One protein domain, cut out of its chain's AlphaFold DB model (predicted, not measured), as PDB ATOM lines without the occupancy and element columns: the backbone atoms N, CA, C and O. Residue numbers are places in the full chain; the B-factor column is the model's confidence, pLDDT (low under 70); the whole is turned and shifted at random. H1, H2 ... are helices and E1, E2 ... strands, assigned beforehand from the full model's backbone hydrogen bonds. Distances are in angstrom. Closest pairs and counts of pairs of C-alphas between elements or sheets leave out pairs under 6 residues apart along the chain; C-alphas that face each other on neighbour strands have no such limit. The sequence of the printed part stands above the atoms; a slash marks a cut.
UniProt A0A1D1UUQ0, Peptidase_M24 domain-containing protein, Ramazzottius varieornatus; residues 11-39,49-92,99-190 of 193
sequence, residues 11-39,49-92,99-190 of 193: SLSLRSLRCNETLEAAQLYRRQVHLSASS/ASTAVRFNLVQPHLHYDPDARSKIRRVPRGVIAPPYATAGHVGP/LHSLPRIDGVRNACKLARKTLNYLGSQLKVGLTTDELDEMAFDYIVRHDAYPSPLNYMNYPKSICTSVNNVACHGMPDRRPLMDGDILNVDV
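AT A GLANCE: This is residues 11 to 39, 49 to 92 and 99 to 190 of the 193 residues of the protein "Peptidase_M24 domain-containing protein" of Ramazzottius varieornatus (UniProt A0A1D1UUQ0). A small three-stranded sheet of E1, E3 and E2 sits in the middle, with the helical hairpin of H3 and H4 to one side and long loops round much of the rest. H1 reaches away near E1, and residues 33 to 39 and 101 to 107 stick out. The printed part has 165 residues, with elements in the order E1 H1 H2 H3 H4 E2 E3; the sheet is antiparallel, order E1 - E3 - E2. The class is mostly helix, though only 68 residues are in named elements. It is only just compact, close to loose, with a radius of gyration of the C-alphas of 17.9 A and spans of 56 by 40 by 33 A.

IN THESE COORDINATES: E1, residues 11 to 13, begins at C-alpha (136.344, 201.925, 116.112). H1 is residues 21 to 35, 21.0 A long, and H2 residues 60 to 63. H3, residues 102 to 125, is 35.1 A long; H4, residues 132 to 144, 18.3 A. E2 is residues 163 to 166; E3, residues 185 to 189, is 13.3 A long and ends at (137.479, 210.076, 112.341).

HOW THE PARTS SIT: E3 is the inner strand. E1 and E3 are antiparallel, with N 12 and O 186 at 2.9 A. The hairpin E2 and E3 has N 165 and O 187 at 2.9 A. H3, with residues 114 to 125 alone, touches H4, opposite ways at a steep tilt of 40 degrees; the closest C-alphas, of Thr 118 and Ala 139, are 6.6 A apart. H1, H3 and H4 are on the sheet but each only grazes it; H2 is not on it. In H1, H3 and H4 every O i to N i+4 pair is within hydrogen-bond range; H2 is too short for one.

THE WHOLE: The C-alphas of Ser 39 and Gly 78, the two farthest apart, are 59.5 A apart. The cuts at residues 40 to 48 and 93 to 98 leave C-alpha gaps of 23.5 A and 18.6 A. The links H4 to E2 and E2 to E3 are long. Confidence is under 70 in residues 11 to 39, 49 to 55 and 60 to 70.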
ATOM      1  N   SER A  11     136.153 201.936 114.665       37.66
ATOM      2  CA  SER A  11     136.344 201.925 116.112       37.66
ATOM      3  C   SER A  11     137.528 201.007 116.405       37.66
ATOM      4  O   SER A  11     137.481 199.811 116.101       37.66
ATOM      5  N   LEU A  12     138.620 201.587 116.894       42.00
ATOM      6  CA  LEU A  12     139.836 200.873 117.261       42.00
ATOM      7  C   LEU A  12     139.778 200.654 118.777       42.00
ATOM      8  O   LEU A  12     139.938 201.581 119.570       42.00
ATOM      9  N   SER A  13     139.497 199.417 119.186       41.44
ATOM     10  CA  SER A  13     139.687 198.989 120.574       41.44
ATOM     11  C   SER A  13     141.176 198.742 120.791       41.44
ATOM     12  O   SER A  13     141.782 197.964 120.051       41.44
ATOM     13  N   LEU A  14     141.769 199.366 121.813       46.56
ATOM     14  CA  LEU A  14     143.194 199.207 122.136       46.56
ATOM     15  C   LEU A  14     143.562 197.787 122.599       46.56
ATOM     16  O   LEU A  14     144.740 197.503 122.797       46.56
ATOM     17  N   ARG A  15     142.582 196.887 122.752       35.16
ATOM     18  CA  ARG A  15     142.817 195.499 123.166       35.16
ATOM     19  C   ARG A  15     142.914 194.483 122.032       35.16
ATOM     20  O   ARG A  15     143.507 193.432 122.252       35.16
ATOM     21  N   SER A  16     142.422 194.769 120.827       34.47
ATOM     22  CA  SER A  16     142.546 193.828 119.708       34.47
ATOM     23  C   SER A  16     142.043 194.453 118.411       34.47
ATOM     24  O   SER A  16     140.925 194.960 118.330       34.47
ATOM     25  N   LEU A  17     142.848 194.358 117.356       42.50
ATOM     26  CA  LEU A  17     142.518 194.739 115.979       42.50
ATOM     27  C   LEU A  17     141.469 193.795 115.344       42.50
ATOM     28  O   LEU A  17     141.684 193.263 114.255       42.50
ATOM     29  N   ARG A  18     140.329 193.541 116.002       36.22
ATOM     30  CA  ARG A  18     139.252 192.697 115.458       36.22
ATOM     31  C   ARG A  18     137.876 193.321 115.660       36.22
ATOM     32  O   ARG A  18     137.443 193.594 116.772       36.22
ATOM     33  N   CYS A  19     137.150 193.445 114.549       37.25
ATOM     34  CA  CYS A  19     135.793 193.990 114.431       37.25
ATOM     35  C   CYS A  19     134.723 193.338 115.335       37.25
ATOM     36  O   CYS A  19     133.619 193.865 115.410       37.25
ATOM     37  N   ASN A  20     135.008 192.203 115.983       36.84
ATOM     38  CA  ASN A  20     134.025 191.474 116.788       36.84
ATOM     39  C   ASN A  20     133.962 191.947 118.250       36.84
ATOM     40  O   ASN A  20     132.909 191.835 118.869       36.84
ATOM     41  N   GLU A  21     135.032 192.538 118.790       47.72
ATOM     42  CA  GLU A  21     135.065 192.988 120.195       47.72
ATOM     43  C   GLU A  21     134.335 194.327 120.407       47.72
ATOM     44  O   GLU A  21     133.897 194.645 121.513       47.72
ATOM     45  N   THR A  22     134.134 195.117 119.347       49.94
ATOM     46  CA  THR A  22     133.423 196.405 119.414       49.94
ATOM     47  C   THR A  22     131.922 196.240 119.644       49.94
ATOM     48  O   THR A  22     131.309 197.074 120.310       49.94
ATOM     49  N   LEU A  23     131.325 195.155 119.141       50.81
ATOM     50  CA  LEU A  23     129.911 194.842 119.355       50.81
ATOM     51  C   LEU A  23     129.662 194.411 120.805       50.81
ATOM     52  O   LEU A  23     128.704 194.877 121.424       50.81
ATOM     53  N   GLU A  24     130.566 193.612 121.376       52.03
ATOM     54  CA  GLU A  24     130.538 193.257 122.798       52.03
ATOM     55  C   GLU A  24     130.772 194.481 123.691       52.03
ATOM     56  O   GLU A  24     130.001 194.705 124.622       52.03
ATOM     57  N   ALA A  25     131.750 195.338 123.380       51.72
ATOM     58  CA  ALA A  25     131.995 196.570 124.133       51.72
ATOM     59  C   ALA A  25     130.779 197.520 124.116       51.72
ATOM     60  O   ALA A  25     130.375 198.032 125.162       51.72
ATOM     61  N   ALA A  26     130.135 197.699 122.957       54.69
ATOM     62  CA  ALA A  26     128.922 198.509 122.833       54.69
ATOM     63  C   ALA A  26     127.729 197.908 123.603       54.69
ATOM     64  O   ALA A  26     126.959 198.635 124.240       54.69
ATOM     65  N   GLN A  27     127.578 196.578 123.589       54.97
ATOM     66  CA  GLN A  27     126.561 195.873 124.376       54.97
ATOM     67  C   GLN A  27     126.824 195.980 125.887       54.97
ATOM     68  O   GLN A  27     125.881 196.185 126.656       54.97
ATOM     69  N   LEU A  28     128.085 195.892 126.319       54.34
ATOM     70  CA  LEU A  28     128.500 196.050 127.715       54.34
ATOM     71  C   LEU A  28     128.263 197.479 128.217       54.34
ATOM     72  O   LEU A  28     127.693 197.649 129.297       54.34
ATOM     73  N   TYR A  29     128.593 198.495 127.412       54.16
ATOM     74  CA  TYR A  29     128.285 199.893 127.722       54.16
ATOM     75  C   TYR A  29     126.775 200.112 127.889       54.16
ATOM     76  O   TYR A  29     126.328 200.648 128.904       54.16
ATOM     77  N   ARG A  30     125.954 199.611 126.949       55.28
ATOM     78  CA  ARG A  30     124.485 199.716 127.030       55.28
ATOM     79  C   ARG A  30     123.938 199.090 128.319       55.28
ATOM     80  O   ARG A  30     123.059 199.681 128.945       55.28
ATOM     81  N   ARG A  31     124.474 197.938 128.744       55.47
ATOM     82  CA  ARG A  31     124.087 197.274 130.003       55.47
ATOM     83  C   ARG A  31     124.483 198.083 131.241       55.47
ATOM     84  O   ARG A  31     123.677 198.188 132.161       55.47
ATOM     85  N   GLN A  32     125.673 198.684 131.270       56.03
ATOM     86  CA  GLN A  32     126.126 199.506 132.405       56.03
ATOM     87  C   GLN A  32     125.322 200.800 132.567       56.03
ATOM     88  O   GLN A  32     124.969 201.155 133.692       56.03
ATOM     89  N   VAL A  33     124.978 201.469 131.462       53.22
ATOM     90  CA  VAL A  33     124.117 202.665 131.492       53.22
ATOM     91  C   VAL A  33     122.720 202.330 132.030       53.22
ATOM     92  O   VAL A  33     122.143 203.112 132.777       53.22
ATOM     93  N   HIS A  34     122.185 201.142 131.726       50.12
ATOM     94  CA  HIS A  34     120.884 200.717 132.263       50.12
ATOM     95  C   HIS A  34     120.961 200.327 133.748       50.12
ATOM     96  O   HIS A  34     120.061 200.661 134.511       50.12
ATOM     97  N   LEU A  35     122.055 199.698 134.190       50.53
ATOM     98  CA  LEU A  35     122.271 199.347 135.603       50.53
ATOM     99  C   LEU A  35     122.472 200.571 136.511       50.53
ATOM    100  O   LEU A  35     122.176 200.500 137.700       50.53
ATOM    101  N   SER A  36     122.951 201.688 135.966       42.75
ATOM    102  CA  SER A  36     123.105 202.951 136.702       42.75
ATOM    103  C   SER A  36     121.815 203.783 136.766       42.75
ATOM    104  O   SER A  36     121.748 204.723 137.552       42.75
ATOM    105  N   ALA A  37     120.776 203.408 136.007       46.88
ATOM    106  CA  ALA A  37     119.471 204.075 135.996       46.88
ATOM    107  C   ALA A  37     118.410 203.400 136.890       46.88
ATOM    108  O   ALA A  37     117.364 203.992 137.147       46.88
ATOM    109  N   SER A  38     118.655 202.183 137.388       44.56
ATOM    110  CA  SER A  38     117.707 201.454 138.238       44.56
ATOM    111  C   SER A  38     118.363 200.987 139.538       44.56
ATOM    112  O   SER A  38     118.920 199.891 139.620       44.56
ATOM    113  N   SER A  39     118.259 201.799 140.588       47.41
ATOM    114  CA  SER A  39     118.465 201.336 141.957       47.41
ATOM    115  C   SER A  39     117.217 200.589 142.435       47.41
ATOM    116  O   SER A  39     116.340 201.172 143.070       47.41
ATOM    117  N   ALA A  49     132.589 184.606 134.372       44.34
ATOM    118  CA  ALA A  49     133.308 185.287 133.287       44.34
ATOM    119  C   ALA A  49     133.111 186.822 133.268       44.34
ATOM    120  O   ALA A  49     133.604 187.503 132.371       44.34
ATOM    121  N   SER A  50     132.381 187.395 134.233       48.69
ATOM    122  CA  SER A  50     132.157 188.844 134.324       48.69
ATOM    123  C   SER A  50     133.305 189.553 135.041       48.69
ATOM    124  O   SER A  50     133.146 190.145 136.109       48.69
ATOM    125  N   THR A  51     134.491 189.561 134.435       51.06
ATOM    126  CA  THR A  51     135.406 190.670 134.707       51.06
ATOM    127  C   THR A  51     134.686 191.917 134.207       51.06
ATOM    128  O   THR A  51     134.570 192.126 133.003       51.06
ATOM    129  N   ALA A  52     134.073 192.679 135.115       58.19
ATOM    130  CA  ALA A  52     133.353 193.892 134.763       58.19
ATOM    131  C   ALA A  52     134.313 194.797 133.990       58.19
ATOM    132  O   ALA A  52     135.232 195.363 134.581       58.19
ATOM    133  N   VAL A  53     134.135 194.889 132.669       53.03
ATOM    134  CA  VAL A  53     134.917 195.795 131.831       53.03
ATOM    135  C   VAL A  53     134.590 197.199 132.326       53.03
ATOM    136  O   VAL A  53     133.478 197.694 132.142       53.03
ATOM    137  N   ARG A  54     135.514 197.788 133.083       59.97
ATOM    138  CA  ARG A  54     135.406 199.157 133.578       59.97
ATOM    139  C   ARG A  54     135.974 200.055 132.493       59.97
ATOM    140  O   ARG A  54     137.181 200.072 132.291       59.97
ATOM    141  N   PHE A  55     135.101 200.770 131.795       64.69
ATOM    142  CA  PHE A  55     135.522 201.858 130.923       64.69
ATOM    143  C   PHE A  55     135.692 203.119 131.765       64.69
ATOM    144  O   PHE A  55     134.843 203.432 132.603       64.69
ATOM    145  N   ASN A  56     136.782 203.848 131.545       73.81
ATOM    146  CA  ASN A  56     136.981 205.133 132.198       73.81
ATOM    147  C   ASN A  56     136.044 206.157 131.555       73.81
ATOM    148  O   ASN A  56     136.142 206.425 130.358       73.81
ATOM    149  N   LEU A  57     135.131 206.742 132.330       80.94
ATOM    150  CA  LEU A  57     134.338 207.861 131.830       80.94
ATOM    151  C   LEU A  57     135.273 209.037 131.553       80.94
ATOM    152  O   LEU A  57     135.948 209.544 132.447       80.94
ATOM    153  N   VAL A  58     135.305 209.462 130.298       79.50
ATOM    154  CA  VAL A  58     136.010 210.654 129.857       79.50
ATOM    155  C   VAL A  58     135.087 211.837 130.090       79.50
ATOM    156  O   VAL A  58     133.930 211.837 129.665       79.50
ATOM    157  N   GLN A  59     135.600 212.857 130.767       76.31
ATOM    158  CA  GLN A  59     134.933 214.143 130.918       76.31
ATOM    159  C   GLN A  59     135.674 215.155 130.042       76.31
ATOM    160  O   GLN A  59     136.653 215.743 130.497       76.31
ATOM    161  N   PRO A  60     135.257 215.357 128.775       67.25
ATOM    162  CA  PRO A  60     136.031 216.151 127.821       67.25
ATOM    163  C   PRO A  60     136.273 217.580 128.305       67.25
ATOM    164  O   PRO A  60     137.340 218.132 128.090       67.25
ATOM    165  N   HIS A  61     135.305 218.157 129.021       67.50
ATOM    166  CA  HIS A  61     135.395 219.511 129.561       67.50
ATOM    167  C   HIS A  61     136.441 219.667 130.678       67.50
ATOM    168  O   HIS A  61     136.916 220.776 130.879       67.50
ATOM    169  N   LEU A  62     136.817 218.590 131.383       65.38
ATOM    170  CA  LEU A  62     137.876 218.632 132.403       65.38
ATOM    171  C   LEU A  62     139.279 218.472 131.812       65.38
ATOM    172  O   LEU A  62     140.252 218.909 132.416       65.38
ATOM    173  N   HIS A  63     139.388 217.828 130.650       60.41
ATOM    174  CA  HIS A  63     140.653 217.659 129.929       60.41
ATOM    175  C   HIS A  63     140.884 218.751 128.877       60.41
ATOM    176  O   HIS A  63     141.971 218.853 128.308       60.41
ATOM    177  N   TYR A  64     139.876 219.593 128.648       60.34
ATOM    178  CA  TYR A  64     139.958 220.740 127.765       60.34
ATOM    179  C   TYR A  64     140.658 221.905 128.464       60.34
ATOM    180  O   TYR A  64     140.031 222.749 129.101       60.34
ATOM    181  N   ASP A  65     141.973 221.953 128.305       66.12
ATOM    182  CA  ASP A  65     142.761 223.141 128.598       66.12
ATOM    183  C   ASP A  65     142.936 223.947 127.292       66.12
ATOM    184  O   ASP A  65     143.556 223.461 126.334       66.12
ATOM    185  N   PRO A  66     142.348 225.155 127.188       63.16
ATOM    186  CA  PRO A  66     142.484 225.982 126.003       63.16
ATOM    187  C   PRO A  66     143.925 226.428 125.732       63.16
ATOM    188  O   PRO A  66     144.276 226.584 124.561       63.16
ATOM    189  N   ASP A  67     144.741 226.558 126.775       66.75
ATOM    190  CA  ASP A  67     146.106 227.071 126.719       66.75
ATOM    191  C   ASP A  67     147.136 225.952 126.496       66.75
ATOM    192  O   ASP A  67     148.193 226.185 125.910       66.75
ATOM    193  N   ALA A  68     146.815 224.709 126.871       63.88
ATOM    194  CA  ALA A  68     147.697 223.554 126.658       63.88
ATOM    195  C   ALA A  68     147.587 222.900 125.267       63.88
ATOM    196  O   ALA A  68     148.166 221.831 125.037       63.88
ATOM    197  N   ARG A  69     146.862 223.499 124.313       65.56
ATOM    198  CA  ARG A  69     146.742 222.938 122.957       65.56
ATOM    199  C   ARG A  69     148.043 223.091 122.180       65.56
ATOM    200  O   ARG A  69     148.645 224.165 122.156       65.56
ATOM    201  N   SER A  70     148.423 222.053 121.432       69.25
ATOM    202  CA  SER A  70     149.395 222.246 120.355       69.25
ATOM    203  C   SER A  70     148.872 223.295 119.364       69.25
ATOM    204  O   SER A  70     147.671 223.373 119.075       69.25
ATOM    205  N   LYS A  71     149.783 224.154 118.886       77.25
ATOM    206  CA  LYS A  71     149.461 225.241 117.953       77.25
ATOM    207  C   LYS A  71     148.818 224.669 116.691       77.25
ATOM    208  O   LYS A  71     149.252 223.627 116.202       77.25
ATOM    209  N   ILE A  72     147.842 225.391 116.131       80.19
ATOM    210  CA  ILE A  72     147.238 225.038 114.839       80.19
ATOM    211  C   ILE A  72     148.358 224.875 113.805       80.19
ATOM    212  O   ILE A  72     149.181 225.776 113.600       80.19
ATOM    213  N   ARG A  73     148.400 223.700 113.175       85.38
ATOM    214  CA  ARG A  73     149.433 223.344 112.202       85.38
ATOM    215  C   ARG A  73     149.174 224.069 110.888       85.38
ATOM    216  O   ARG A  73     148.036 224.184 110.438       85.38
ATOM    217  N   ARG A  74     150.241 224.575 110.264       89.56
ATOM    218  CA  ARG A  74     150.144 225.269 108.973       89.56
ATOM    219  C   ARG A  74     150.310 224.272 107.842       89.56
ATOM    220  O   ARG A  74     151.333 223.596 107.766       89.56
ATOM    221  N   VAL A  75     149.334 224.229 106.946       92.06
ATOM    222  CA  VAL A  75     149.402 223.416 105.730       92.06
ATOM    223  C   VAL A  75     150.399 224.046 104.735       92.06
ATOM    224  O   VAL A  75     150.390 225.271 104.566       92.06
ATOM    225  N   PRO A  76     151.279 223.261 104.082       92.38
ATOM    226  CA  PRO A  76     152.200 223.759 103.059       92.38
ATOM    227  C   PRO A  76     151.486 224.390 101.857       92.38
ATOM    228  O   PRO A  76     150.415 223.947 101.456       92.38
ATOM    229  N   ARG A  77     152.127 225.383 101.220       86.62
ATOM    230  CA  ARG A  77     151.548 226.166 100.104       86.62
ATOM    231  C   ARG A  77     151.167 225.347  98.856       86.62
ATOM    232  O   ARG A  77     150.431 225.864  98.028       86.62
ATOM    233  N   GLY A  78     151.685 224.126  98.701       89.25
ATOM    234  CA  GLY A  78     151.411 223.256  97.548       89.25
ATOM    235  C   GLY A  78     150.143 222.405  97.670       89.25
ATOM    236  O   GLY A  78     149.664 221.891  96.664       89.25
ATOM    237  N   VAL A  79     149.583 222.270  98.874       93.62
ATOM    238  CA  VAL A  79     148.368 221.481  99.103       93.62
ATOM    239  C   VAL A  79     147.145 222.309  98.720       93.62
ATOM    240  O   VAL A  79     146.982 223.444  99.177       93.62
ATOM    241  N   ILE A  80     146.257 221.735  97.907       91.75
ATOM    242  CA  ILE A  80     144.998 222.383  97.532       91.75
ATOM    243  C   ILE A  80     144.078 222.397  98.755       91.75
ATOM    244  O   ILE A  80     143.585 221.363  99.194       91.75
ATOM    245  N   ALA A  81     143.848 223.584  99.313       92.81
ATOM    246  CA  ALA A  81     143.020 223.754 100.497       92.81
ATOM    247  C   ALA A  81     141.546 224.040 100.133       92.81
ATOM    248  O   ALA A  81     141.267 224.727  99.144       92.81
ATOM    249  N   PRO A  82     140.581 223.560 100.934       93.06
ATOM    250  CA  PRO A  82     139.171 223.868 100.740       93.06
ATOM    251  C   PRO A  82     138.862 225.349 101.046       93.06
ATOM    252  O   PRO A  82     139.600 225.995 101.790       93.06
ATOM    253  N   PRO A  83     137.729 225.898 100.558       92.62
ATOM    254  CA  PRO A  83     137.405 227.323 100.708       92.62
ATOM    255  C   PRO A  83     137.336 227.830 102.158       92.62
ATOM    256  O   PRO A  83     137.566 229.009 102.408       92.62
ATOM    257  N   TYR A  84     137.026 226.950 103.117       93.19
ATOM    258  CA  TYR A  84     136.949 227.301 104.538       93.19
ATOM    259  C   TYR A  84     138.315 227.331 105.237       93.19
ATOM    260  O   TYR A  84     138.400 227.856 106.342       93.19
ATOM    261  N   ALA A  85     139.384 226.801 104.629       92.88
ATOM    262  CA  ALA A  85     140.664 226.572 105.305       92.88
ATOM    263  C   ALA A  85     141.281 227.839 105.916       92.88
ATOM    264  O   ALA A  85     141.933 227.767 106.955       92.88
ATOM    265  N   THR A  86     141.046 229.007 105.313       90.62
ATOM    266  CA  THR A  86     141.559 230.290 105.816       90.62
ATOM    267  C   THR A  86     140.611 230.944 106.818       90.62
ATOM    268  O   THR A  86     141.035 231.340 107.898       90.62
ATOM    269  N   ALA A  87     139.331 231.082 106.463       91.69
ATOM    270  CA  ALA A  87     138.376 231.895 107.223       91.69
ATOM    271  C   ALA A  87     137.608 231.115 108.301       91.69
ATOM    272  O   ALA A  87     136.857 231.710 109.066       91.69
ATOM    273  N   GLY A  88     137.697 229.786 108.289       91.81
ATOM    274  CA  GLY A  88     136.912 228.885 109.128       91.81
ATOM    275  C   GLY A  88     135.404 228.887 108.864       91.81
ATOM    276  O   GLY A  88     134.657 228.118 109.466       91.81
ATOM    277  N   HIS A  89     134.939 229.724 107.937       91.94
ATOM    278  CA  HIS A  89     133.538 229.856 107.581       91.94
ATOM    279  C   HIS A  89     133.152 228.866 106.486       91.94
ATOM    280  O   HIS A  89     133.790 228.788 105.433       91.94
ATOM    281  N   VAL A  90     132.057 228.148 106.715       90.19
ATOM    282  CA  VAL A  90     131.487 227.207 105.755       90.19
ATOM    283  C   VAL A  90     130.130 227.738 105.318       90.19
ATOM    284  O   VAL A  90     129.289 228.069 106.153       90.19
ATOM    285  N   GLY A  91     129.926 227.831 104.004       87.12
ATOM    286  CA  GLY A  91     128.654 228.273 103.437       87.12
ATOM    287  C   GLY A  91     127.499 227.307 103.742       87.12
ATOM    288  O   GLY A  91     127.721 226.193 104.226       87.12
ATOM    289  N   PRO A  92     126.252 227.700 103.430       87.44
ATOM    290  CA  PRO A  92     125.086 226.872 103.701       87.44
ATOM    291  C   PRO A  92     125.174 225.522 102.982       87.44
ATOM    292  O   PRO A  92     125.655 225.421 101.849       87.44
ATOM    293  N   LEU A  99     124.628 214.961  91.286       91.12
ATOM    294  CA  LEU A  99     125.049 213.886  90.390       91.12
ATOM    295  C   LEU A  99     126.484 214.179  89.950       91.12
ATOM    296  O   LEU A  99     126.771 215.227  89.374       91.12
ATOM    297  N   HIS A 100     127.414 213.295  90.301       91.38
ATOM    298  CA  HIS A 100     128.836 213.506  90.049       91.38
ATOM    299  C   HIS A 100     129.247 212.994  88.664       91.38
ATOM    300  O   HIS A 100     128.842 211.912  88.249       91.38
ATOM    301  N   SER A 101     130.088 213.762  87.968       96.19
ATOM    302  CA  SER A 101     130.761 213.311  86.746       96.19
ATOM    303  C   SER A 101     131.800 212.228  87.059       96.19
ATOM    304  O   SER A 101     132.287 212.144  88.189       96.19
ATOM    305  N   LEU A 102     132.189 211.430  86.057       97.38
ATOM    306  CA  LEU A 102     133.201 210.377  86.227       97.38
ATOM    307  C   LEU A 102     134.516 210.893  86.852       97.38
ATOM    308  O   LEU A 102     134.924 210.320  87.862       97.38
ATOM    309  N   PRO A 103     135.114 212.022  86.403       96.31
ATOM    310  CA  PRO A 103     136.323 212.553  87.042       96.31
ATOM    311  C   PRO A 103     136.123 212.919  88.517       96.31
ATOM    312  O   PRO A 103     137.014 212.734  89.343       96.31
ATOM    313  N   ARG A 104     134.934 213.418  88.883       93.94
ATOM    314  CA  ARG A 104     134.620 213.763  90.274       93.94
ATOM    315  C   ARG A 104     134.454 212.515  91.138       93.94
ATOM    316  O   ARG A 104     134.888 212.515  92.286       93.94
ATOM    317  N   ILE A 105     133.866 211.455  90.587       96.06
ATOM    318  CA  ILE A 105     133.789 210.147  91.245       96.06
ATOM    319  C   ILE A 105     135.202 209.590  91.476       96.06
ATOM    320  O   ILE A 105     135.483 209.099  92.567       96.06
ATOM    321  N   ASP A 106     136.106 209.707  90.503       96.81
ATOM    322  CA  ASP A 106     137.498 209.261  90.655       96.81
ATOM    323  C   ASP A 106     138.260 210.063  91.715       96.81
ATOM    324  O   ASP A 106     138.978 209.476  92.527       96.81
ATOM    325  N   GLY A 107     138.026 211.376  91.792       94.25
ATOM    326  CA  GLY A 107     138.530 212.214  92.882       94.25
ATOM    327  C   GLY A 107     138.085 211.710  94.259       94.25
ATOM    328  O   GLY A 107     138.923 211.475  95.130       94.25
ATOM    329  N   VAL A 108     136.785 211.442  94.438       94.50
ATOM    330  CA  VAL A 108     136.249 210.880  95.693       94.50
ATOM    331  C   VAL A 108     136.863 209.510  95.998       94.50
ATOM    332  O   VAL A 108     137.272 209.264  97.130       94.50
ATOM    333  N   ARG A 109     137.006 208.626  95.001       96.69
ATOM    334  CA  ARG A 109     137.657 207.315  95.187       96.69
ATOM    335  C   ARG A 109     139.094 207.458  95.688       96.69
ATOM    336  O   ARG A 109     139.501 206.705  96.573       96.69
ATOM    337  N   ASN A 110     139.859 208.394  95.134       96.44
ATOM    338  CA  ASN A 110     141.240 208.638  95.546       96.44
ATOM    339  C   ASN A 110     141.315 209.210  96.968       96.44
ATOM    340  O   ASN A 110     142.090 208.695  97.777       96.44
ATOM    341  N   ALA A 111     140.447 210.167  97.309       95.81
ATOM    342  CA  ALA A 111     140.332 210.696  98.669       95.81
ATOM    343  C   ALA A 111     139.974 209.593  99.683       95.81
ATOM    344  O   ALA A 111     140.647 209.438 100.698       95.81
ATOM    345  N   CYS A 112     138.989 208.737  99.380       96.12
ATOM    346  CA  CYS A 112     138.620 207.613 100.247       96.12
ATOM    347  C   CYS A 112     139.760 206.597 100.421       96.12
ATOM    348  O   CYS A 112     139.955 206.069 101.519       96.12
ATOM    349  N   LYS A 113     140.536 206.317  99.361       97.69
ATOM    350  CA  LYS A 113     141.729 205.458  99.455       97.69
ATOM    351  C   LYS A 113     142.770 206.066 100.390       97.69
ATOM    352  O   LYS A 113     143.326 205.335 101.208       97.69
ATOM    353  N   LEU A 114     143.026 207.372 100.289       97.50
ATOM    354  CA  LEU A 114     143.961 208.058 101.178       97.50
ATOM    355  C   LEU A 114     143.456 208.064 102.624       97.50
ATOM    356  O   LEU A 114     144.199 207.654 103.506       97.50
ATOM    357  N   ALA A 115     142.187 208.403 102.868       96.25
ATOM    358  CA  ALA A 115     141.594 208.355 104.206       96.25
ATOM    359  C   ALA A 115     141.749 206.967 104.853       96.25
ATOM    360  O   ALA A 115     142.160 206.853 106.008       96.25
ATOM    361  N   ARG A 116     141.513 205.888 104.087       96.88
ATOM    362  CA  ARG A 116     141.760 204.514 104.551       96.88
ATOM    363  C   ARG A 116     143.236 204.269 104.873       96.88
ATOM    364  O   ARG A 116     143.519 203.645 105.892       96.88
ATOM    365  N   LYS A 117     144.162 204.712 104.016       97.75
ATOM    366  CA  LYS A 117     145.608 204.569 104.255       97.75
ATOM    367  C   LYS A 117     146.035 205.299 105.527       97.75
ATOM    368  O   LYS A 117     146.712 204.692 106.349       97.75
ATOM    369  N   THR A 118     145.573 206.533 105.723       96.75
ATOM    370  CA  THR A 118     145.808 207.311 106.944       96.75
ATOM    371  C   THR A 118     145.286 206.569 108.167       96.75
ATOM    372  O   THR A 118     146.019 206.385 109.126       96.75
ATOM    373  N   LEU A 119     144.053 206.061 108.126       95.75
ATOM    374  CA  LEU A 119     143.461 205.345 109.256       95.75
ATOM    375  C   LEU A 119     144.213 204.050 109.601       95.75
ATOM    376  O   LEU A 119     144.419 203.756 110.774       95.75
ATOM    377  N   ASN A 120     144.674 203.305 108.593       95.44
ATOM    378  CA  ASN A 120     145.517 202.125 108.802       95.44
ATOM    379  C   ASN A 120     146.882 202.499 109.399       95.44
ATOM    380  O   ASN A 120     147.361 201.823 110.306       95.44
ATOM    381  N   TYR A 121     147.496 203.576 108.899       97.56
ATOM    382  CA  TYR A 121     148.746 204.102 109.435       97.56
ATOM    383  C   TYR A 121     148.582 204.486 110.909       97.56
ATOM    384  O   TYR A 121     149.304 203.954 111.744       97.56
ATOM    385  N   LEU A 122     147.582 205.300 111.251       95.81
ATOM    386  CA  LEU A 122     147.291 205.689 112.634       95.81
ATOM    387  C   LEU A 122     147.008 204.477 113.523       95.81
ATOM    388  O   LEU A 122     147.559 204.376 114.615       95.81
ATOM    389  N   GLY A 123     146.224 203.516 113.030       92.38
ATOM    390  CA  GLY A 123     145.956 202.267 113.738       92.38
ATOM    391  C   GLY A 123     147.223 201.477 114.080       92.38
ATOM    392  O   GLY A 123     147.278 200.870 115.143       92.38
ATOM    393  N   SER A 124     148.262 201.532 113.237       94.38
ATOM    394  CA  SER A 124     149.561 200.895 113.517       94.38
ATOM    395  C   SER A 124     150.407 201.619 114.574       94.38
ATOM    396  O   SER A 124     151.343 201.026 115.104       94.38
ATOM    397  N   GLN A 125     150.096 202.885 114.873       94.19
ATOM    398  CA  GLN A 125     150.810 203.696 115.865       94.19
ATOM    399  C   GLN A 125     150.146 203.664 117.250       94.19
ATOM    400  O   GLN A 125     150.770 204.061 118.237       94.19
ATOM    401  N   LEU A 126     148.888 203.210 117.337       91.19
ATOM    402  CA  LEU A 126     148.122 203.199 118.581       91.19
ATOM    403  C   LEU A 126     148.770 202.308 119.642       91.19
ATOM    404  O   LEU A 126     149.030 201.125 119.428       91.19
ATOM    405  N   LYS A 127     148.969 202.888 120.825       90.56
ATOM    406  CA  LYS A 127     149.487 202.214 122.014       90.56
ATOM    407  C   LYS A 127     149.019 202.937 123.271       90.56
ATOM    408  O   LYS A 127     148.733 204.134 123.238       90.56
ATOM    409  N   VAL A 128     148.976 202.213 124.386       93.12
ATOM    410  CA  VAL A 128     148.731 202.802 125.709       93.12
ATOM    411  C   VAL A 128     149.793 203.867 126.001       93.12
ATOM    412  O   VAL A 128     150.967 203.693 125.676       93.12
ATOM    413  N   GLY A 129     149.367 204.979 126.594       92.56
ATOM    414  CA  GLY A 129     150.200 206.141 126.899       92.56
ATOM    415  C   GLY A 129     150.283 207.178 125.777       92.56
ATOM    416  O   GLY A 129     150.601 208.323 126.075       92.56
ATOM    417  N   LEU A 130     149.956 206.823 124.526       93.94
ATOM    418  CA  LEU A 130     149.892 207.785 123.421       93.94
ATOM    419  C   LEU A 130     148.760 208.786 123.670       93.94
ATOM    420  O   LEU A 130     147.652 208.384 124.016       93.94
ATOM    421  N   THR A 131     149.008 210.073 123.481       94.31
ATOM    422  CA  THR A 131     147.967 211.104 123.543       94.31
ATOM    423  C   THR A 131     147.201 211.197 122.226       94.31
ATOM    424  O   THR A 131     147.694 210.827 121.157       94.31
ATOM    425  N   THR A 132     145.971 211.704 122.281       94.12
ATOM    426  CA  THR A 132     145.214 211.940 121.044       94.12
ATOM    427  C   THR A 132     145.780 213.113 120.242       94.12
ATOM    428  O   THR A 132     145.710 213.079 119.017       94.12
ATOM    429  N   ASP A 133     146.425 214.086 120.897       94.69
ATOM    430  CA  ASP A 133     147.170 215.166 120.239       94.69
ATOM    431  C   ASP A 133     148.349 214.627 119.414       94.69
ATOM    432  O   ASP A 133     148.458 214.973 118.244       94.69
ATOM    433  N   GLU A 134     149.161 213.708 119.960       95.12
ATOM    434  CA  GLU A 134     150.231 213.021 119.209       95.12
ATOM    435  C   GLU A 134     149.688 212.285 117.975       95.12
ATOM    436  O   GLU A 134     150.290 212.322 116.900       95.12
ATOM    437  N   LEU A 135     148.523 211.641 118.108       96.00
ATOM    438  CA  LEU A 135     147.862 210.956 116.999       96.00
ATOM    439  C   LEU A 135     147.396 211.938 115.908       96.00
ATOM    440  O   LEU A 135     147.521 211.634 114.719       96.00
ATOM    441  N   ASP A 136     146.895 213.115 116.294       97.31
ATOM    442  CA  ASP A 136     146.553 214.200 115.367       97.31
ATOM    443  C   ASP A 136     147.781 214.722 114.616       97.31
ATOM    444  O   ASP A 136     147.703 214.932 113.404       97.31
ATOM    445  N   GLU A 137     148.930 214.860 115.290       96.38
ATOM    446  CA  GLU A 137     150.176 215.273 114.631       96.38
ATOM    447  C   GLU A 137     150.577 214.283 113.541       96.38
ATOM    448  O   GLU A 137     150.847 214.674 112.405       96.38
ATOM    449  N   MET A 138     150.555 212.989 113.871       97.56
ATOM    450  CA  MET A 138     150.858 211.919 112.925       97.56
ATOM    451  C   MET A 138     149.887 211.921 111.741       97.56
ATOM    452  O   MET A 138     150.305 211.672 110.607       97.56
ATOM    453  N   ALA A 139     148.603 212.203 111.987       97.88
ATOM    454  CA  ALA A 139     147.579 212.270 110.953       97.88
ATOM    455  C   ALA A 139     147.819 213.447 110.006       97.88
ATOM    456  O   ALA A 139     147.868 213.245 108.792       97.88
ATOM    457  N   PHE A 140     148.012 214.650 110.555       97.94
ATOM    458  CA  PHE A 140     148.322 215.859 109.795       97.94
ATOM    459  C   PHE A 140     149.515 215.627 108.868       97.94
ATOM    460  O   PHE A 140     149.426 215.810 107.654       97.94
ATOM    461  N   ASP A 141     150.608 215.148 109.450       97.56
ATOM    462  CA  ASP A 141     151.858 214.878 108.767       97.56
ATOM    463  C   ASP A 141     151.697 213.853 107.640       97.56
ATOM    464  O   ASP A 141     152.214 214.038 106.538       97.56
ATOM    465  N   TYR A 142     150.975 212.759 107.896       98.06
ATOM    466  CA  TYR A 142     150.736 211.730 106.891       98.06
ATOM    467  C   TYR A 142     149.884 212.259 105.735       98.06
ATOM    468  O   TYR A 142     150.212 212.010 104.577       98.06
ATOM    469  N   ILE A 143     148.815 212.999 106.032       98.19
ATOM    470  CA  ILE A 143     147.886 213.543 105.033       98.19
ATOM    471  C   ILE A 143     148.598 214.566 104.139       98.19
ATOM    472  O   ILE A 143     148.546 214.453 102.915       98.19
ATOM    473  N   VAL A 144     149.330 215.506 104.741       97.25
ATOM    474  CA  VAL A 144     150.052 216.559 104.016       97.25
ATOM    475  C   VAL A 144     151.173 215.995 103.142       97.25
ATOM    476  O   VAL A 144     151.365 216.467 102.026       97.25
ATOM    477  N   ARG A 145     151.886 214.952 103.594       97.06
ATOM    478  CA  ARG A 145     152.897 214.256 102.770       97.06
ATOM    479  C   ARG A 145     152.316 213.575 101.527       97.06
ATOM    480  O   ARG A 145     153.081 213.193 100.650       97.06
ATOM    481  N   HIS A 146     150.999 213.390 101.472       97.12
ATOM    482  CA  HIS A 146     150.277 212.851 100.319       97.12
ATOM    483  C   HIS A 146     149.520 213.943  99.547       97.12
ATOM    484  O   HIS A 146     148.531 213.641  98.881       97.12
ATOM    485  N   ASP A 147     149.966 215.199  99.659       96.62
ATOM    486  CA  ASP A 147     149.434 216.366  98.945       96.62
ATOM    487  C   ASP A 147     147.934 216.623  99.171       96.62
ATOM    488  O   ASP A 147     147.254 217.208  98.328       96.62
ATOM    489  N   ALA A 148     147.412 216.203 100.327       97.31
ATOM    490  CA  ALA A 148     146.012 216.370 100.698       97.31
ATOM    491  C   ALA A 148     145.844 217.281 101.918       97.31
ATOM    492  O   ALA A 148     146.758 217.465 102.728       97.31
ATOM    493  N   TYR A 149     144.644 217.836 102.062       97.44
ATOM    494  CA  TYR A 149     144.264 218.679 103.187       97.44
ATOM    495  C   TYR A 149     143.469 217.868 104.229       97.44
ATOM    496  O   TYR A 149     142.511 217.179 103.863       97.44
ATOM    497  N   PRO A 150     143.799 217.953 105.532       97.88
ATOM    498  CA  PRO A 150     142.992 217.343 106.588       97.88
ATOM    499  C   PRO A 150     141.689 218.130 106.776       97.88
ATOM    500  O   PRO A 150     141.686 219.195 107.387       97.88
ATOM    501  N   SER A 151     140.569 217.627 106.250       97.25
ATOM    502  CA  SER A 151     139.312 218.391 106.146       97.25
ATOM    503  C   SER A 151     138.784 218.987 107.463       97.25
ATOM    504  O   SER A 151     138.279 220.105 107.424       97.25
ATOM    505  N   PRO A 152     138.891 218.328 108.633       96.69
ATOM    506  CA  PRO A 152     138.463 218.932 109.896       96.69
ATOM    507  C   PRO A 152     139.214 220.220 110.247       96.69
ATOM    508  O   PRO A 152     138.661 221.074 110.938       96.69
ATOM    509  N   LEU A 153     140.444 220.397 109.755       95.88
ATOM    510  CA  LEU A 153     141.278 221.534 110.115       95.88
ATOM    511  C   LEU A 153     140.626 222.847 109.682       95.88
ATOM    512  O   LEU A 153     140.386 223.097 108.499       95.88
ATOM    513  N   ASN A 154     140.367 223.694 110.671       95.00
ATOM    514  CA  ASN A 154     139.669 224.966 110.567       95.00
ATOM    515  C   ASN A 154     138.221 224.871 110.046       95.00
ATOM    516  O   ASN A 154     137.592 225.893 109.800       95.00
ATOM    517  N   TYR A 155     137.630 223.683 109.903       94.69
ATOM    518  CA  TYR A 155     136.219 223.568 109.533       94.69
ATOM    519  C   TYR A 155     135.334 224.088 110.675       94.69
ATOM    520  O   TYR A 155     135.370 223.534 111.769       94.69
ATOM    521  N   MET A 156     134.553 225.155 110.460       93.75
ATOM    522  CA  MET A 156     133.814 225.839 111.541       93.75
ATOM    523  C   MET A 156     134.718 226.208 112.736       93.75
ATOM    524  O   MET A 156     134.298 226.130 113.889       93.75
ATOM    525  N   ASN A 157     135.971 226.594 112.463       92.62
ATOM    526  CA  ASN A 157     137.013 226.866 113.465       92.62
ATOM    527  C   ASN A 157     137.423 225.652 114.323       92.62
ATOM    528  O   ASN A 157     137.991 225.818 115.405       92.62
ATOM    529  N   TYR A 158     137.160 224.422 113.866       92.88
ATOM    530  CA  TYR A 158     137.674 223.225 114.525       92.88
ATOM    531  C   TYR A 158     139.218 223.209 114.452       92.88
ATOM    532  O   TYR A 158     139.785 223.327 113.366       92.88
ATOM    533  N   PRO A 159     139.941 223.106 115.581       91.75
ATOM    534  CA  PRO A 159     141.363 223.465 115.632       91.75
ATOM    535  C   PRO A 159     142.326 222.312 115.309       91.75
ATOM    536  O   PRO A 159     143.541 222.504 115.387       91.75
ATOM    537  N   LYS A 160     141.809 221.115 115.005       95.25
ATOM    538  CA  LYS A 160     142.583 219.878 114.824       95.25
ATOM    539  C   LYS A 160     142.319 219.244 113.463       95.25
ATOM    540  O   LYS A 160     141.400 219.632 112.749       95.25
ATOM    541  N   SER A 161     143.158 218.290 113.098       97.31
ATOM    542  CA  SER A 161     143.218 217.673 111.771       97.31
ATOM    543  C   SER A 161     142.325 216.437 111.660       97.31
ATOM    544  O   SER A 161     141.887 216.092 110.564       97.31
ATOM    545  N   ILE A 162     142.045 215.774 112.781       97.19
ATOM    546  CA  ILE A 162     141.141 214.622 112.911       97.19
ATOM    547  C   ILE A 162     140.259 214.770 114.156       97.19
ATOM    548  O   ILE A 162     140.535 215.608 115.013       97.19
ATOM    549  N   CYS A 163     139.221 213.935 114.279       96.19
ATOM    550  CA  CYS A 163     138.481 213.800 115.538       96.19
ATOM    551  C   CYS A 163     138.862 212.500 116.253       96.19
ATOM    552  O   CYS A 163     138.949 211.441 115.627       96.19
ATOM    553  N   THR A 164     139.009 212.561 117.574       95.19
ATOM    554  CA  THR A 164     139.305 211.409 118.439       95.19
ATOM    555  C   THR A 164     138.292 211.329 119.571       95.19
ATOM    556  O   THR A 164     138.270 212.171 120.467       95.19
ATOM    557  N   SER A 165     137.444 210.308 119.540       93.94
ATOM    558  CA  SER A 165     136.323 210.135 120.463       93.94
ATOM    559  C   SER A 165     136.553 208.903 121.335       93.94
ATOM    560  O   SER A 165     136.402 207.773 120.873       93.94
ATOM    561  N   VAL A 166     136.962 209.129 122.586       91.94
ATOM    562  CA  VAL A 166     137.293 208.072 123.553       91.94
ATOM    563  C   VAL A 166     136.074 207.729 124.419       91.94
ATOM    564  O   VAL A 166     135.413 208.622 124.950       91.94
ATOM    565  N   ASN A 167     135.800 206.437 124.606       91.75
ATOM    566  CA  ASN A 167     134.773 205.891 125.504       91.75
ATOM    567  C   ASN A 167     133.368 206.494 125.294       91.75
ATOM    568  O   ASN A 167     132.702 206.189 124.309       91.75
ATOM    569  N   ASN A 168     132.892 207.323 126.226       90.81
ATOM    570  CA  ASN A 168     131.555 207.931 126.208       90.81
ATOM    571  C   ASN A 168     131.443 209.166 125.295       90.81
ATOM    572  O   ASN A 168     130.359 209.741 125.184       90.81
ATOM    573  N   VAL A 169     132.532 209.606 124.657       88.19
ATOM    574  CA  VAL A 169     132.484 210.687 123.667       88.19
ATOM    575  C   VAL A 169     131.859 210.152 122.379       88.19
ATOM    576  O   VAL A 169     132.445 209.304 121.716       88.19
ATOM    577  N   ALA A 170     130.679 210.653 122.008       90.19
ATOM    578  CA  ALA A 170     129.923 210.119 120.872       90.19
ATOM    579  C   ALA A 170     130.594 210.385 119.511       90.19
ATOM    580  O   ALA A 170     130.757 209.474 118.705       90.19
ATOM    581  N   CYS A 171     130.973 211.635 119.245       92.44
ATOM    582  CA  CYS A 171     131.641 212.070 118.019       92.44
ATOM    583  C   CYS A 171     132.344 213.415 118.250       92.44
ATOM    584  O   CYS A 171     132.203 214.010 119.321       92.44
ATOM    585  N   HIS A 172     133.119 213.868 117.258       91.62
ATOM    586  CA  HIS A 172     133.808 215.167 117.250       91.62
ATOM    587  C   HIS A 172     134.667 215.452 118.494       91.62
ATOM    588  O   HIS A 172     134.865 216.610 118.864       91.62
ATOM    589  N   GLY A 173     135.187 214.408 119.148       92.06
ATOM    590  CA  GLY A 173     136.139 214.592 120.238       92.06
ATOM    591  C   GLY A 173     137.380 215.310 119.711       92.06
ATOM    592  O   GLY A 173     137.865 214.993 118.626       92.06
ATOM    593  N   MET A 174     137.833 216.331 120.434       91.94
ATOM    594  CA  MET A 174     138.993 217.126 120.049       91.94
ATOM    595  C   MET A 174     140.265 216.438 120.550       91.94
ATOM    596  O   MET A 174     140.343 216.192 121.752       91.94
ATOM    597  N   PRO A 175     141.244 216.153 119.674       93.69
ATOM    598  CA  PRO A 175     142.566 215.709 120.096       93.69
ATOM    599  C   PRO A 175     143.173 216.595 121.193       93.69
ATOM    600  O   PRO A 175     143.247 217.819 121.045       93.69
ATOM    601  N   ASP A 176     143.607 215.966 122.284       91.19
ATOM    602  CA  ASP A 176     144.141 216.597 123.487       91.19
ATOM    603  C   ASP A 176     145.304 215.794 124.110       91.19
ATOM    604  O   ASP A 176     145.723 214.736 123.625       91.19
ATOM    605  N   ARG A 177     145.852 216.323 125.207       90.81
ATOM    606  CA  ARG A 177     147.007 215.746 125.911       90.81
ATOM    607  C   ARG A 177     146.651 214.560 126.812       90.81
ATOM    608  O   ARG A 177     147.531 214.072 127.521       90.81
ATOM    609  N   ARG A 178     145.394 214.099 126.846       89.31
ATOM    610  CA  ARG A 178     145.016 212.936 127.654       89.31
ATOM    611  C   ARG A 178     145.689 211.688 127.064       89.31
ATOM    612  O   ARG A 178     145.414 211.350 125.909       89.31
ATOM    613  N   PRO A 179     146.521 210.964 127.831       91.75
ATOM    614  CA  PRO A 179     147.073 209.700 127.368       91.75
ATOM    615  C   PRO A 179     145.968 208.644 127.261       91.75
ATOM    616  O   PRO A 179     145.077 208.558 128.110       91.75
ATOM    617  N   LEU A 180     146.033 207.821 126.219       91.88
ATOM    618  CA  LEU A 180     145.187 206.647 126.053       91.88
ATOM    619  C   LEU A 180     145.521 205.611 127.128       91.88
ATOM    620  O   LEU A 180     146.688 205.298 127.365       91.88
ATOM    621  N   MET A 181     144.496 205.065 127.773       88.75
ATOM    622  CA  MET A 181     144.644 204.094 128.854       88.75
ATOM    623  C   MET A 181     144.321 202.681 128.361       88.75
ATOM    624  O   MET A 181     143.554 202.503 127.414       88.75
ATOM    625  N   ASP A 182     144.883 201.658 129.009       87.94
ATOM    626  CA  ASP A 182     144.453 200.282 128.747       87.94
ATOM    627  C   ASP A 182     142.948 200.133 129.037       87.94
ATOM    628  O   ASP A 182     142.442 200.621 130.048       87.94
ATOM    629  N   GLY A 183     142.239 199.468 128.125       85.50
ATOM    630  CA  GLY A 183     140.785 199.314 128.162       85.50
ATOM    631  C   GLY A 183     139.987 200.470 127.549       85.50
ATOM    632  O   GLY A 183     138.772 200.324 127.409       85.50
ATOM    633  N   ASP A 184     140.622 201.578 127.142       88.12
ATOM    634  CA  ASP A 184     139.933 202.618 126.371       88.12
ATOM    635  C   ASP A 184     139.495 202.073 124.996       88.12
ATOM    636  O   ASP A 184     140.232 201.359 124.304       88.12
ATOM    637  N   ILE A 185     138.296 202.470 124.573       89.88
ATOM    638  CA  ILE A 185     137.846 202.374 123.182       89.88
ATOM    639  C   ILE A 185     137.996 203.745 122.527       89.88
ATOM    640  O   ILE A 185     137.614 204.762 123.106       89.88
ATOM    641  N   LEU A 186     138.549 203.783 121.317       91.69
ATOM    642  CA  LEU A 186     138.810 205.024 120.596       91.69
ATOM    643  C   LEU A 186     138.206 204.958 119.193       91.69
ATOM    644  O   LEU A 186     138.544 204.094 118.383       91.69
ATOM    645  N   ASN A 187     137.352 205.925 118.878       94.81
ATOM    646  CA  ASN A 187     136.994 206.228 117.502       94.81
ATOM    647  C   ASN A 187     137.933 207.298 116.933       94.81
ATOM    648  O   ASN A 187     138.093 208.360 117.537       94.81
ATOM    649  N   VAL A 188     138.487 207.034 115.750       95.62
ATOM    650  CA  VAL A 188     139.295 207.988 114.983       95.62
ATOM    651  C   VAL A 188     138.553 208.319 113.693       95.62
ATOM    652  O   VAL A 188     138.346 207.443 112.852       95.62
ATOM    653  N   ASP A 189     138.153 209.579 113.541       96.81
ATOM    654  CA  ASP A 189     137.479 210.076 112.341       96.81
ATOM    655  C   ASP A 189     138.470 210.837 111.453       96.81
ATOM    656  O   ASP A 189     139.049 211.848 111.864       96.81
ATOM    657  N   VAL A 190     138.666 210.325 110.237       96.50
ATOM    658  CA  VAL A 190     139.594 210.860 109.240       96.50
ATOM    659  C   VAL A 190     138.810 211.293 108.010       96.50
ATOM    660  O   VAL A 190     138.178 210.476 107.340       96.50
TER     661      VAL A 190